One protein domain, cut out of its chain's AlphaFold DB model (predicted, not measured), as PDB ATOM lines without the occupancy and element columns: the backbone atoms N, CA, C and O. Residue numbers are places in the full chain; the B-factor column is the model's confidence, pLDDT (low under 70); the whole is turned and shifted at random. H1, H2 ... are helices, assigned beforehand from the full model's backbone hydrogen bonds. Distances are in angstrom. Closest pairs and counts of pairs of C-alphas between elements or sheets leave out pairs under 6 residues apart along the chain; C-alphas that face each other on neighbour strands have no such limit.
ATOM      1  N   GLY A 195     139.002 279.794 230.953       80.62
ATOM      2  CA  GLY A 195     138.008 278.720 231.054       80.62
ATOM      3  C   GLY A 195     138.359 277.479 230.231       80.62
ATOM      4  O   GLY A 195     137.470 276.698 229.893       80.62
ATOM      5  N   GLY A 196     139.645 277.293 229.928       82.50
ATOM      6  CA  GLY A 196     140.165 276.131 229.222       82.50
ATOM      7  C   GLY A 196     140.144 274.872 230.078       82.50
ATOM      8  O   GLY A 196     140.136 274.907 231.313       82.50
ATOM      9  N   ASP A 197     140.169 273.723 229.415       89.75
ATOM     10  CA  ASP A 197     140.191 272.437 230.096       89.75
ATOM     11  C   ASP A 197     141.629 272.014 230.392       89.75
ATOM     12  O   ASP A 197     142.284 271.330 229.601       89.75
ATOM     13  N   ILE A 198     142.119 272.411 231.568       90.81
ATOM     14  CA  ILE A 198     143.483 272.105 232.009       90.81
ATOM     15  C   ILE A 198     143.808 270.613 231.939       90.81
ATOM     16  O   ILE A 198     144.934 270.252 231.624       90.81
ATOM     17  N   HIS A 199     142.836 269.729 232.169       94.31
ATOM     18  CA  HIS A 199     143.075 268.290 232.116       94.31
ATOM     19  C   HIS A 199     143.297 267.800 230.686       94.31
ATOM     20  O   HIS A 199     144.172 266.964 230.474       94.31
ATOM     21  N   SER A 200     142.562 268.344 229.714       93.69
ATOM     22  CA  SER A 200     142.787 268.064 228.292       93.69
ATOM     23  C   SER A 200     144.124 268.631 227.817       93.69
ATOM     24  O   SER A 200     144.879 267.935 227.142       93.69
ATOM     25  N   ARG A 201     144.497 269.838 228.264       92.06
ATOM     26  CA  ARG A 201     145.823 270.420 227.984       92.06
ATOM     27  C   ARG A 201     146.961 269.617 228.604       92.06
ATOM     28  O   ARG A 201     147.983 269.394 227.963       92.06
ATOM     29  N   THR A 202     146.782 269.125 229.830       93.44
ATOM     30  CA  THR A 202     147.723 268.183 230.439       93.44
ATOM     31  C   THR A 202     147.784 266.891 229.628       93.44
ATOM     32  O   THR A 202     148.882 266.428 229.351       93.44
ATOM     33  N   ALA A 203     146.652 266.320 229.206       94.62
ATOM     34  CA  ALA A 203     146.642 265.092 228.411       94.62
ATOM     35  C   ALA A 203     147.428 265.256 227.100       94.62
ATOM     36  O   ALA A 203     148.287 264.429 226.815       94.62
ATOM     37  N   TYR A 204     147.216 266.364 226.389       94.06
ATOM     38  CA  TYR A 204     147.975 266.742 225.195       94.06
ATOM     39  C   TYR A 204     149.487 266.818 225.449       94.06
ATOM     40  O   TYR A 204     150.270 266.278 224.680       94.06
ATOM     41  N   ARG A 205     149.920 267.417 226.568       92.00
ATOM     42  CA  ARG A 205     151.352 267.503 226.913       92.00
ATOM     43  C   ARG A 205     151.947 266.155 227.360       92.00
ATOM     44  O   ARG A 205     153.154 265.946 227.249       92.00
ATOM     45  N   MET A 206     151.136 265.261 227.933       93.38
ATOM     46  CA  MET A 206     151.603 264.028 228.582       93.38
ATOM     47  C   MET A 206     151.577 262.795 227.671       93.38
ATOM     48  O   MET A 206     152.446 261.930 227.807       93.38
ATOM     49  N   PHE A 207     150.599 262.696 226.770       93.19
ATOM     50  CA  PHE A 207     150.324 261.492 225.987       93.19
ATOM     51  C   PHE A 207     150.486 261.761 224.494       93.19
ATOM     52  O   PHE A 207     149.803 262.611 223.930       93.19
ATOM     53  N   GLN A 208     151.371 260.991 223.860       93.00
ATOM     54  CA  GLN A 208     151.726 261.165 222.454       93.00
ATOM     55  C   GLN A 208     150.519 260.986 221.522       93.00
ATOM     56  O   GLN A 208     150.325 261.798 220.632       93.00
ATOM     57  N   GLU A 209     149.649 260.009 221.784       94.19
ATOM     58  CA  GLU A 209     148.433 259.788 220.987       94.19
ATOM     59  C   GLU A 209     147.459 260.981 221.013       94.19
ATOM     60  O   GLU A 209     146.798 261.272 220.019       94.19
ATOM     61  N   VAL A 210     147.388 261.716 222.132       94.75
ATOM     62  CA  VAL A 210     146.563 262.931 222.228       94.75
ATOM     63  C   VAL A 210     147.230 264.067 221.470       94.75
ATOM     64  O   VAL A 210     146.548 264.833 220.793       94.75
ATOM     65  N   GLN A 211     148.554 264.174 221.584       94.25
ATOM     66  CA  GLN A 211     149.333 265.169 220.863       94.25
ATOM     67  C   GLN A 211     149.175 265.009 219.349       94.25
ATOM     68  O   GLN A 211     148.766 265.954 218.684       94.25
ATOM     69  N   GLU A 212     149.395 263.804 218.824       94.94
ATOM     70  CA  GLU A 212     149.283 263.489 217.396       94.94
ATOM     71  C   GLU A 212     147.876 263.769 216.852       94.94
ATOM     72  O   GLU A 212     147.741 264.372 215.790       94.94
ATOM     73  N   ALA A 213     146.822 263.412 217.595       93.56
ATOM     74  CA  ALA A 213     145.442 263.656 217.170       93.56
ATOM     75  C   ALA A 213     145.062 265.150 217.158       93.56
ATOM     76  O   ALA A 213     144.292 265.596 216.303       93.56
ATOM     77  N   VAL A 214     145.582 265.937 218.106       92.19
ATOM     78  CA  VAL A 214     145.345 267.389 218.156       92.19
ATOM     79  C   VAL A 214     146.159 268.110 217.080       92.19
ATOM     80  O   VAL A 214     145.606 268.944 216.358       92.19
ATOM     81  N   ASP A 215     147.439 267.762 216.928       91.62
ATOM     82  CA  ASP A 215     148.343 268.353 215.934       91.62
ATOM     83  C   ASP A 215     147.936 267.972 214.501       91.62
ATOM     84  O   ASP A 215     148.024 268.795 213.590       91.62
ATOM     85  N   GLY A 216     147.403 266.760 214.312       89.88
ATOM     86  CA  GLY A 216     146.810 266.287 213.059       89.88
ATOM     87  C   GLY A 216     145.457 266.924 212.717       89.88
ATOM     88  O   GLY A 216     144.935 266.701 211.627       89.88
ATOM     89  N   GLY A 217     144.881 267.730 213.616       87.88
ATOM     90  CA  GLY A 217     143.611 268.425 213.391       87.88
ATOM     91  C   GLY A 217     142.364 267.539 213.490       87.88
ATOM     92  O   GLY A 217     141.277 268.000 213.151       87.88
ATOM     93  N   GLU A 218     142.494 266.303 213.977       87.94
ATOM     94  CA  GLU A 218     141.378 265.365 214.156       87.94
ATOM     95  C   GLU A 218     140.521 265.710 215.382       87.94
ATOM     96  O   GLU A 218     139.329 265.405 215.436       87.94
ATOM     97  N   VAL A 219     141.141 266.333 216.388       89.88
ATOM     98  CA  VAL A 219     140.549 266.606 217.699       89.88
ATOM     99  C   VAL A 219     140.880 268.032 218.118       89.88
ATOM    100  O   VAL A 219     142.010 268.499 217.980       89.88
ATOM    101  N   ALA A 220     139.903 268.742 218.671       87.94
ATOM    102  CA  ALA A 220     140.139 270.041 219.281       87.94
ATOM    103  C   ALA A 220     140.551 269.895 220.752       87.94
ATOM    104  O   ALA A 220     139.998 269.086 221.501       87.94
ATOM    105  N   LEU A 221     141.523 270.703 221.177       84.69
ATOM    106  CA  LEU A 221     142.121 270.605 222.507       84.69
ATOM    107  C   LEU A 221     141.111 270.920 223.618       84.69
ATOM    108  O   LEU A 221     140.976 270.177 224.587       84.69
ATOM    109  N   ASP A 222     140.399 272.029 223.455       80.50
ATOM    110  CA  ASP A 222     139.318 272.495 224.318       80.50
ATOM    111  C   ASP A 222     138.405 273.477 223.557       80.50
ATOM    112  O   ASP A 222     138.656 273.835 222.401       80.50
ATOM    113  N   SER A 223     137.327 273.925 224.201       73.56
ATOM    114  CA  SER A 223     136.393 274.896 223.621       73.56
ATOM    115  C   SER A 223     137.055 276.227 223.241       73.56
ATOM    116  O   SER A 223     136.614 276.858 222.283       73.56
ATOM    117  N   LEU A 224     138.130 276.629 223.929       70.06
ATOM    118  CA  LEU A 224     138.885 277.845 223.612       70.06
ATOM    119  C   LEU A 224     139.682 277.722 222.318       70.06
ATOM    120  O   LEU A 224     139.724 278.652 221.519       70.06
ATOM    121  N   SER A 225     140.289 276.562 222.077       64.31
ATOM    122  CA  SER A 225     141.009 276.312 220.827       64.31
ATOM    123  C   SER A 225     140.085 276.368 219.601       64.31
ATOM    124  O   SER A 225     140.511 276.777 218.522       64.31
ATOM    125  N   LEU A 226     138.801 276.022 219.770       59.34
ATOM    126  CA  LEU A 226     137.784 276.137 218.722       59.34
ATOM    127  C   LEU A 226     137.372 277.589 218.467       59.34
ATOM    128  O   LEU A 226     137.241 277.985 217.309       59.34
ATOM    129  N   THR A 227     137.162 278.384 219.521       58.72
ATOM    130  CA  THR A 227     136.786 279.797 219.370       58.72
ATOM    131  C   THR A 227     137.924 280.620 218.776       58.72
ATOM    132  O   THR A 227     137.677 281.390 217.855       58.72
ATOM    133  N   GLN A 228     139.173 280.397 219.199       58.56
ATOM    134  CA  GLN A 228     140.344 281.070 218.621       58.56
ATOM    135  C   GLN A 228     140.544 280.738 217.132       58.56
ATOM    136  O   GLN A 228     140.841 281.639 216.348       58.56
ATOM    137  N   LYS A 229     140.337 279.476 216.715       60.12
ATOM    138  CA  LYS A 229     140.404 279.086 215.293       60.12
ATOM    139  C   LYS A 229     139.321 279.774 214.455       60.12
ATOM    140  O   LYS A 229     139.649 280.318 213.406       60.12
ATOM    141  N   PRO A 258     135.562 266.796 217.484       90.25
ATOM    142  CA  PRO A 258     135.404 266.281 218.835       90.25
ATOM    143  C   PRO A 258     136.457 266.903 219.754       90.25
ATOM    144  O   PRO A 258     137.580 267.191 219.334       90.25
ATOM    145  N   LEU A 259     136.107 267.104 221.022       92.38
ATOM    146  CA  LEU A 259     137.058 267.581 222.028       92.38
ATOM    147  C   LEU A 259     137.937 266.434 222.540       92.38
ATOM    148  O   LEU A 259     137.506 265.282 222.571       92.38
ATOM    149  N   VAL A 260     139.128 266.740 223.069       91.69
ATOM    150  CA  VAL A 260     139.967 265.747 223.776       91.69
ATOM    151  C   VAL A 260     139.187 265.046 224.891       91.69
ATOM    152  O   VAL A 260     139.310 263.837 225.066       91.69
ATOM    153  N   ALA A 261     138.328 265.775 225.608       90.94
ATOM    154  CA  ALA A 261     137.463 265.206 226.637       90.94
ATOM    155  C   ALA A 261     136.448 264.178 226.107       90.94
ATOM    156  O   ALA A 261     136.060 263.283 226.854       90.94
ATOM    157  N   GLU A 262     136.036 264.306 224.845       91.62
ATOM    158  CA  GLU A 262     135.078 263.417 224.182       91.62
ATOM    159  C   GLU A 262     135.798 262.231 223.517       91.62
ATOM    160  O   GLU A 262     135.342 261.095 223.621       91.62
ATOM    161  N   ARG A 263     136.946 262.475 222.865       93.56
ATOM    162  CA  ARG A 263     137.707 261.448 222.133       93.56
ATOM    163  C   ARG A 263     138.601 260.595 223.031       93.56
ATOM    164  O   ARG A 263     138.712 259.394 222.805       93.56
ATOM    165  N   PHE A 264     139.219 261.198 224.044       95.19
ATOM    166  CA  PHE A 264     140.166 260.548 224.954       95.19
ATOM    167  C   PHE A 264     139.751 260.709 226.430       95.19
ATOM    168  O   PHE A 264     140.535 261.208 227.249       95.19
ATOM    169  N   PRO A 265     138.534 260.279 226.823       93.50
ATOM    170  CA  PRO A 265     138.018 260.488 228.178       93.50
ATOM    171  C   PRO A 265     138.898 259.827 229.248       93.50
ATOM    172  O   PRO A 265     139.147 260.418 230.302       93.50
ATOM    173  N   GLU A 266     139.447 258.643 228.963       91.69
ATOM    174  CA  GLU A 266     140.324 257.921 229.890       91.69
ATOM    175  C   GLU A 266     141.679 258.605 230.082       91.69
ATOM    176  O   GLU A 266     142.162 258.720 231.213       91.69
ATOM    177  N   LEU A 267     142.283 259.134 229.016       93.19
ATOM    178  CA  LEU A 267     143.539 259.874 229.139       93.19
ATOM    179  C   LEU A 267     143.345 261.226 229.808       93.19
ATOM    180  O   LEU A 267     144.155 261.615 230.648       93.19
ATOM    181  N   ARG A 268     142.234 261.911 229.530       94.31
ATOM    182  CA  ARG A 268     141.847 263.106 230.281       94.31
ATOM    183  C   ARG A 268     141.649 262.789 231.765       94.31
ATOM    184  O   ARG A 268     142.090 263.557 232.621       94.31
ATOM    185  N   ARG A 269     141.029 261.652 232.098       91.25
ATOM    186  CA  ARG A 269     140.867 261.186 233.485       91.25
ATOM    187  C   ARG A 269     142.220 260.905 234.141       91.25
ATOM    188  O   ARG A 269     142.443 261.360 235.261       91.25
ATOM    189  N   ARG A 270     143.148 260.240 233.445       91.38
ATOM    190  CA  ARG A 270     144.536 260.045 233.908       91.38
ATOM    191  C   ARG A 270     145.249 261.380 234.121       91.38
ATOM    192  O   ARG A 270     145.828 261.590 235.183       91.38
ATOM    193  N   ALA A 271     145.141 262.317 233.185       93.19
ATOM    194  CA  ALA A 271     145.714 263.658 233.299       93.19
ATOM    195  C   ALA A 271     145.132 264.453 234.480       93.19
ATOM    196  O   ALA A 271     145.867 265.122 235.208       93.19
ATOM    197  N   LYS A 272     143.822 264.344 234.731       92.69
ATOM    198  CA  LYS A 272     143.179 264.876 235.940       92.69
ATOM    199  C   LYS A 272     143.796 264.269 237.198       92.69
ATOM    200  O   LYS A 272     144.232 265.010 238.076       92.69
ATOM    201  N   THR A 273     143.878 262.942 237.276       89.62
ATOM    202  CA  THR A 273     144.494 262.243 238.414       89.62
ATOM    203  C   THR A 273     145.944 262.670 238.619       89.62
ATOM    204  O   THR A 273     146.341 262.877 239.764       89.62
ATOM    205  N   LEU A 274     146.718 262.839 237.544       91.31
ATOM    206  CA  LEU A 274     148.110 263.286 237.593       91.31
ATOM    207  C   LEU A 274     148.232 264.694 238.175       91.31
ATOM    208  O   LEU A 274     148.992 264.875 239.123       91.31
ATOM    209  N   ASN A 275     147.437 265.645 237.666       91.44
ATOM    210  CA  ASN A 275     147.417 267.028 238.145       91.44
ATOM    211  C   ASN A 275     147.243 267.084 239.665       91.44
ATOM    212  O   ASN A 275     148.060 267.684 240.346       91.44
ATOM    213  N   PHE A 276     146.251 266.392 240.229       86.94
ATOM    214  CA  PHE A 276     146.070 266.380 241.686       86.94
ATOM    215  C   PHE A 276     147.151 265.570 242.409       86.94
ATOM    216  O   PHE A 276     147.670 265.986 243.440       86.94
ATOM    217  N   SER A 277     147.517 264.408 241.875       84.94
ATOM    218  CA  SER A 277     148.480 263.505 242.505       84.94
ATOM    219  C   SER A 277     149.849 264.144 242.730       84.94
ATOM    220  O   SER A 277     150.447 263.952 243.792       84.94
ATOM    221  N   LEU A 278     150.360 264.878 241.739       86.25
ATOM    222  CA  LEU A 278     151.684 265.493 241.821       86.25
ATOM    223  C   LEU A 278     151.707 266.654 242.811       86.25
ATOM    224  O   LEU A 278     152.633 266.724 243.615       86.25
ATOM    225  N   LEU A 279     150.640 267.455 242.869       80.50
ATOM    226  CA  LEU A 279     150.475 268.502 243.884       80.50
ATOM    227  C   LEU A 279     150.502 267.947 245.311       80.50
ATOM    228  O   LEU A 279     150.973 268.606 246.234       80.50
ATOM    229  N   TYR A 280     150.060 266.701 245.486       78.00
ATOM    230  CA  TYR A 280     150.085 265.993 246.765       78.00
ATOM    231  C   TYR A 280     151.351 265.157 247.010       78.00
ATOM    232  O   TYR A 280     151.409 264.367 247.961       78.00
ATOM    233  N   GLY A 281     152.383 265.335 246.182       76.31
ATOM    234  CA  GLY A 281     153.693 264.711 246.357       76.31
ATOM    235  C   GLY A 281     153.718 263.214 246.041       76.31
ATOM    236  O   GLY A 281     154.478 262.465 246.669       76.31
ATOM    237  N   LYS A 282     152.877 262.749 245.105       82.81
ATOM    238  CA  LYS A 282     152.947 261.376 244.584       82.81
ATOM    239  C   LYS A 282     154.292 261.145 243.893       82.81
ATOM    240  O   LYS A 282     154.792 262.003 243.175       82.81
ATOM    241  N   THR A 283     154.884 259.972 244.111       83.88
ATOM    242  CA  THR A 283     156.193 259.613 243.553       83.88
ATOM    243  C   THR A 283     156.046 258.771 242.289       83.88
ATOM    244  O   THR A 283     155.030 258.088 242.117       83.88
ATOM    245  N   ALA A 284     157.090 258.745 241.451       85.25
ATOM    246  CA  ALA A 284     157.157 257.886 240.265       85.25
ATOM    247  C   ALA A 284     156.868 256.416 240.595       85.25
ATOM    248  O   ALA A 284     156.080 255.778 239.912       85.25
ATOM    249  N   TYR A 285     157.406 255.910 241.710       77.75
ATOM    250  CA  TYR A 285     157.120 254.556 242.190       77.75
ATOM    251  C   TYR A 285     155.619 254.309 242.420       77.75
ATOM    252  O   TYR A 285     155.070 253.323 241.940       77.75
ATOM    253  N   SER A 286     154.933 255.202 243.146       78.31
ATOM    254  CA  SER A 286     153.491 255.037 243.394       78.31
ATOM    255  C   SER A 286     152.648 255.212 242.134       78.31
ATOM    256  O   SER A 286     151.617 254.562 242.001       78.31
ATOM    257  N   LEU A 287     153.081 256.077 241.216       83.69
ATOM    258  CA  LEU A 287     152.424 256.267 239.929       83.69
ATOM    259  C   LEU A 287     152.589 255.036 239.029       83.69
ATOM    260  O   LEU A 287     151.605 254.595 238.450       83.69
ATOM    261  N   GLY A 288     153.788 254.446 238.982       81.31
ATOM    262  CA  GLY A 288     154.069 253.243 238.200       81.31
ATOM    263  C   GLY A 288     153.238 252.041 238.638       81.31
ATOM    264  O   GLY A 288     152.689 251.348 237.796       81.31
ATOM    265  N   ILE A 289     153.041 251.853 239.948       74.06
ATOM    266  CA  ILE A 289     152.157 250.790 240.458       74.06
ATOM    267  C   ILE A 289     150.701 251.013 240.047       74.06
ATOM    268  O   ILE A 289     150.019 250.057 239.693       74.06
ATOM    269  N   GLU A 290     150.202 252.245 240.156       78.00
ATOM    270  CA  GLU A 290     148.788 252.538 239.898       78.00
ATOM    271  C   GLU A 290     148.443 252.460 238.412       78.00
ATOM    272  O   GLU A 290     147.323 252.104 238.063       78.00
ATOM    273  N   TRP A 291     149.373 252.851 237.542       83.56
ATOM    274  CA  TRP A 291     149.134 252.958 236.101       83.56
ATOM    275  C   TRP A 291     149.794 251.839 235.296       83.56
ATOM    276  O   TRP A 291     149.777 251.906 234.070       83.56
ATOM    277  N   ASP A 292     150.361 250.848 235.985       82.81
ATOM    278  CA  ASP A 292     151.102 249.731 235.397       82.81
ATOM    279  C   ASP A 292     152.221 250.190 234.444       82.81
ATOM    280  O   ASP A 292     152.356 249.733 233.314       82.81
ATOM    281  N   LEU A 293     153.013 251.165 234.901       85.56
ATOM    282  CA  LEU A 293     154.152 251.712 234.161       85.56
ATOM    283  C   LEU A 293     155.465 251.248 234.781       85.56
ATOM    284  O   LEU A 293     155.595 251.145 236.009       85.56
ATOM    285  N   SER A 294     156.492 251.085 233.946       90.44
ATOM    286  CA  SER A 294     157.854 250.950 234.453       90.44
ATOM    287  C   SER A 294     158.266 252.209 235.225       90.44
ATOM    288  O   SER A 294     157.778 253.320 234.985       90.44
ATOM    289  N   GLN A 295     159.216 252.059 236.153       84.81
ATOM    290  CA  GLN A 295     159.717 253.195 236.928       84.81
ATOM    291  C   GLN A 295     160.236 254.327 236.020       84.81
ATOM    292  O   GLN A 295     159.924 255.492 236.258       84.81
ATOM    293  N   GLY A 296     160.962 253.986 234.950       92.12
ATOM    294  CA  GLY A 296     161.499 254.969 234.008       92.12
ATOM    295  C   GLY A 296     160.419 255.700 233.202       92.12
ATOM    296  O   GLY A 296     160.563 256.888 232.920       92.12
ATOM    297  N   GLU A 297     159.316 255.036 232.848       91.19
ATOM    298  CA  GLU A 297     158.181 255.685 232.174       91.19
ATOM    299  C   GLU A 297     157.453 256.656 233.101       91.19
ATOM    300  O   GLU A 297     157.174 257.789 232.705       91.19
ATOM    301  N   ALA A 298     157.210 256.251 234.351       90.94
ATOM    302  CA  ALA A 298     156.604 257.118 235.354       90.94
ATOM    303  C   ALA A 298     157.477 258.355 235.635       90.94
ATOM    304  O   ALA A 298     156.961 259.471 235.698       90.94
ATOM    305  N   GLU A 299     158.799 258.189 235.745       92.75
ATOM    306  CA  GLU A 299     159.748 259.301 235.898       92.75
ATOM    307  C   GLU A 299     159.717 260.252 234.695       92.75
ATOM    308  O   GLU A 299     159.636 261.468 234.873       92.75
ATOM    309  N   LYS A 300     159.708 259.718 233.465       93.56
ATOM    310  CA  LYS A 300     159.584 260.528 232.241       93.56
ATOM    311  C   LYS A 300     158.278 261.320 232.203       93.56
ATOM    312  O   LYS A 300     158.285 262.458 231.739       93.56
ATOM    313  N   LEU A 301     157.172 260.731 232.653       92.69
ATOM    314  CA  LEU A 301     155.871 261.395 232.680       92.69
ATOM    315  C   LEU A 301     155.856 262.555 233.683       92.69
ATOM    316  O   LEU A 301     155.458 263.665 233.341       92.69
ATOM    317  N   ILE A 302     156.361 262.321 234.898       92.00
ATOM    318  CA  ILE A 302     156.478 263.360 235.930       92.00
ATOM    319  C   ILE A 302     157.395 264.489 235.459       92.00
ATOM    320  O   ILE A 302     157.050 265.659 235.603       92.00
ATOM    321  N   LYS A 303     158.529 264.149 234.836       93.06
ATOM    322  CA  LYS A 303     159.459 265.138 234.281       93.06
ATOM    323  C   LYS A 303     158.802 265.992 233.197       93.06
ATOM    324  O   LYS A 303     158.984 267.203 233.198       93.06
ATOM    325  N   ARG A 304     158.023 265.386 232.293       93.19
ATOM    326  CA  ARG A 304     157.248 266.132 231.287       93.19
ATOM    327  C   ARG A 304     156.239 267.076 231.935       93.19
ATOM    328  O   ARG A 304     156.084 268.197 231.467       93.19
ATOM    329  N   TRP A 305     155.577 266.647 233.009       94.19
ATOM    330  CA  TRP A 305     154.606 267.477 233.723       94.19
ATOM    331  C   TRP A 305     155.253 268.704 234.373       94.19
ATOM    332  O   TRP A 305     154.765 269.812 234.183       94.19
ATOM    333  N   PHE A 306     156.373 268.537 235.077       93.31
ATOM    334  CA  PHE A 306     157.082 269.675 235.670       93.31
ATOM    335  C   PHE A 306     157.740 270.573 234.617       93.31
ATOM    336  O   PHE A 306     157.697 271.787 234.758       93.31
ATOM    337  N   ALA A 307     158.229 270.017 233.504       92.81
ATOM    338  CA  ALA A 307     158.701 270.822 232.375       92.81
ATOM    339  C   ALA A 307     157.586 271.678 231.747       92.81
ATOM    340  O   ALA A 307     157.860 272.733 231.186       92.81
ATOM    341  N   ALA A 308     156.332 271.229 231.844       90.31
ATOM    342  CA  ALA A 308     155.167 271.988 231.409       90.31
ATOM    343  C   ALA A 308     154.732 273.073 232.413       90.31
ATOM    344  O   ALA A 308     153.996 273.971 232.017       90.31
ATOM    345  N   PHE A 309     155.142 272.977 233.682       92.75
ATOM    346  CA  PHE A 309     154.796 273.914 234.757       92.75
ATOM    347  C   PHE A 309     156.005 274.140 235.694       92.75
ATOM    348  O   PHE A 309     155.968 273.734 236.865       92.75
TER     349      PHE A 309
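Overview. This is residues 195 to 229 and 258 to 309 of the 448 residues of the protein "Hypothetical protein" of Symbiodinium natans (UniProt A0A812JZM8). An elongated group of crossed helices has the short H1 in its middle, with the longest helix, H5, packed across it at about a right angle and H2 turning off from H1 at a corner. H7 folds back from H6, at one end of the long axis, to pack on H1, while H3 lies at the other end and touches no helix. The 87 printed residues hold seven named helices in the order H1, H2, H3, H4, H5, H6, H7 and no named strand, and the class is all helix. The whole is compact by its radius of gyration of the C-alphas, 13.2 A, though its C-alphas span 39 by 23 by 21 A along their three main axes.

Along the chain. The printed part begins at Gly 195, and H1 follows as residues 198 to 206, from C-alpha 198 at (143.483, 272.105, 232.009), with 12.0 A from first to last C-alpha. H2 is residues 208 to 215, 10.3 A long. H3 is residues 223 to 229, 10.1 A long, and ends at the cut with C-alpha 229 at (140.404, 279.086, 215.293). After the cut, H4 is the four residues 260 to 263, 5.1 A long. H5, residues 265 to 279, is the longest helix by residues and measures 21.6 A. H6 is residues 284 to 291, 10.3 A long. H7 is residues 295 to 308, 20.1 A long, and its last C-alpha, 308, is at (155.167, 271.988, 231.409).

Arrangement. H1 is the hub, the helix that touches most others: it touches H2, H5 and H7. H1 and H2 touch only at the corner by their link, where the closest C-alphas, those of Tyr 204 and Gln 211, are 4.8 A apart. These two run opposite ways at a steep tilt of 68 degrees, only just short of about perpendicular. H5 touches H1 with 16 pairs of C-alphas within 8 A, the closest being His 199 and Lys 272 at 5.1 A, and their lines are about perpendicular at 86 degrees. H7 touches H1 at a steep tilt of 56 degrees, opposite ways, with the C-alphas of Met 206 and Leu 301 closest at 6.5 A. H4 is close to H1 but not clearly touching it, the closest C-alphas being those of Ser 200 and Val 260 at 5.8 A. H6 touches H7, about perpendicular at 76 degrees, with the C-alphas of Ala 284 and Ala 298 closest at 5.0 A. H5 and H6 are near each other, with 6 pairs of C-alphas within 10 A. H3 is apart from H1, H2 and H5, among others. In H1, H2, H3, H6 and H7 every O i to N i+4 pair is within hydrogen-bond range; in H5 it is 10 of 11, and H4 is too short for such a pair.

Size, cuts and confidence. The two C-alphas farthest apart are those of Lys 229 in H3 and Tyr 285 in H6, at 40.1 A. Residues 230 to 257 are not printed, and C-alphas 229 and 258 stand 14.2 A apart across this cut, which falls in the link from H3 to H4. Of the links that are printed whole, H2 to H3, with 7 residues, is short; H1 to H2, H4 to H5, H5 to H6 and H6 to H7 are tight; no link is long. The mean pLDDT of the printed part is 87.2, and the model's confidence is low, under 70, at residues 225 to 229, which belong to H3.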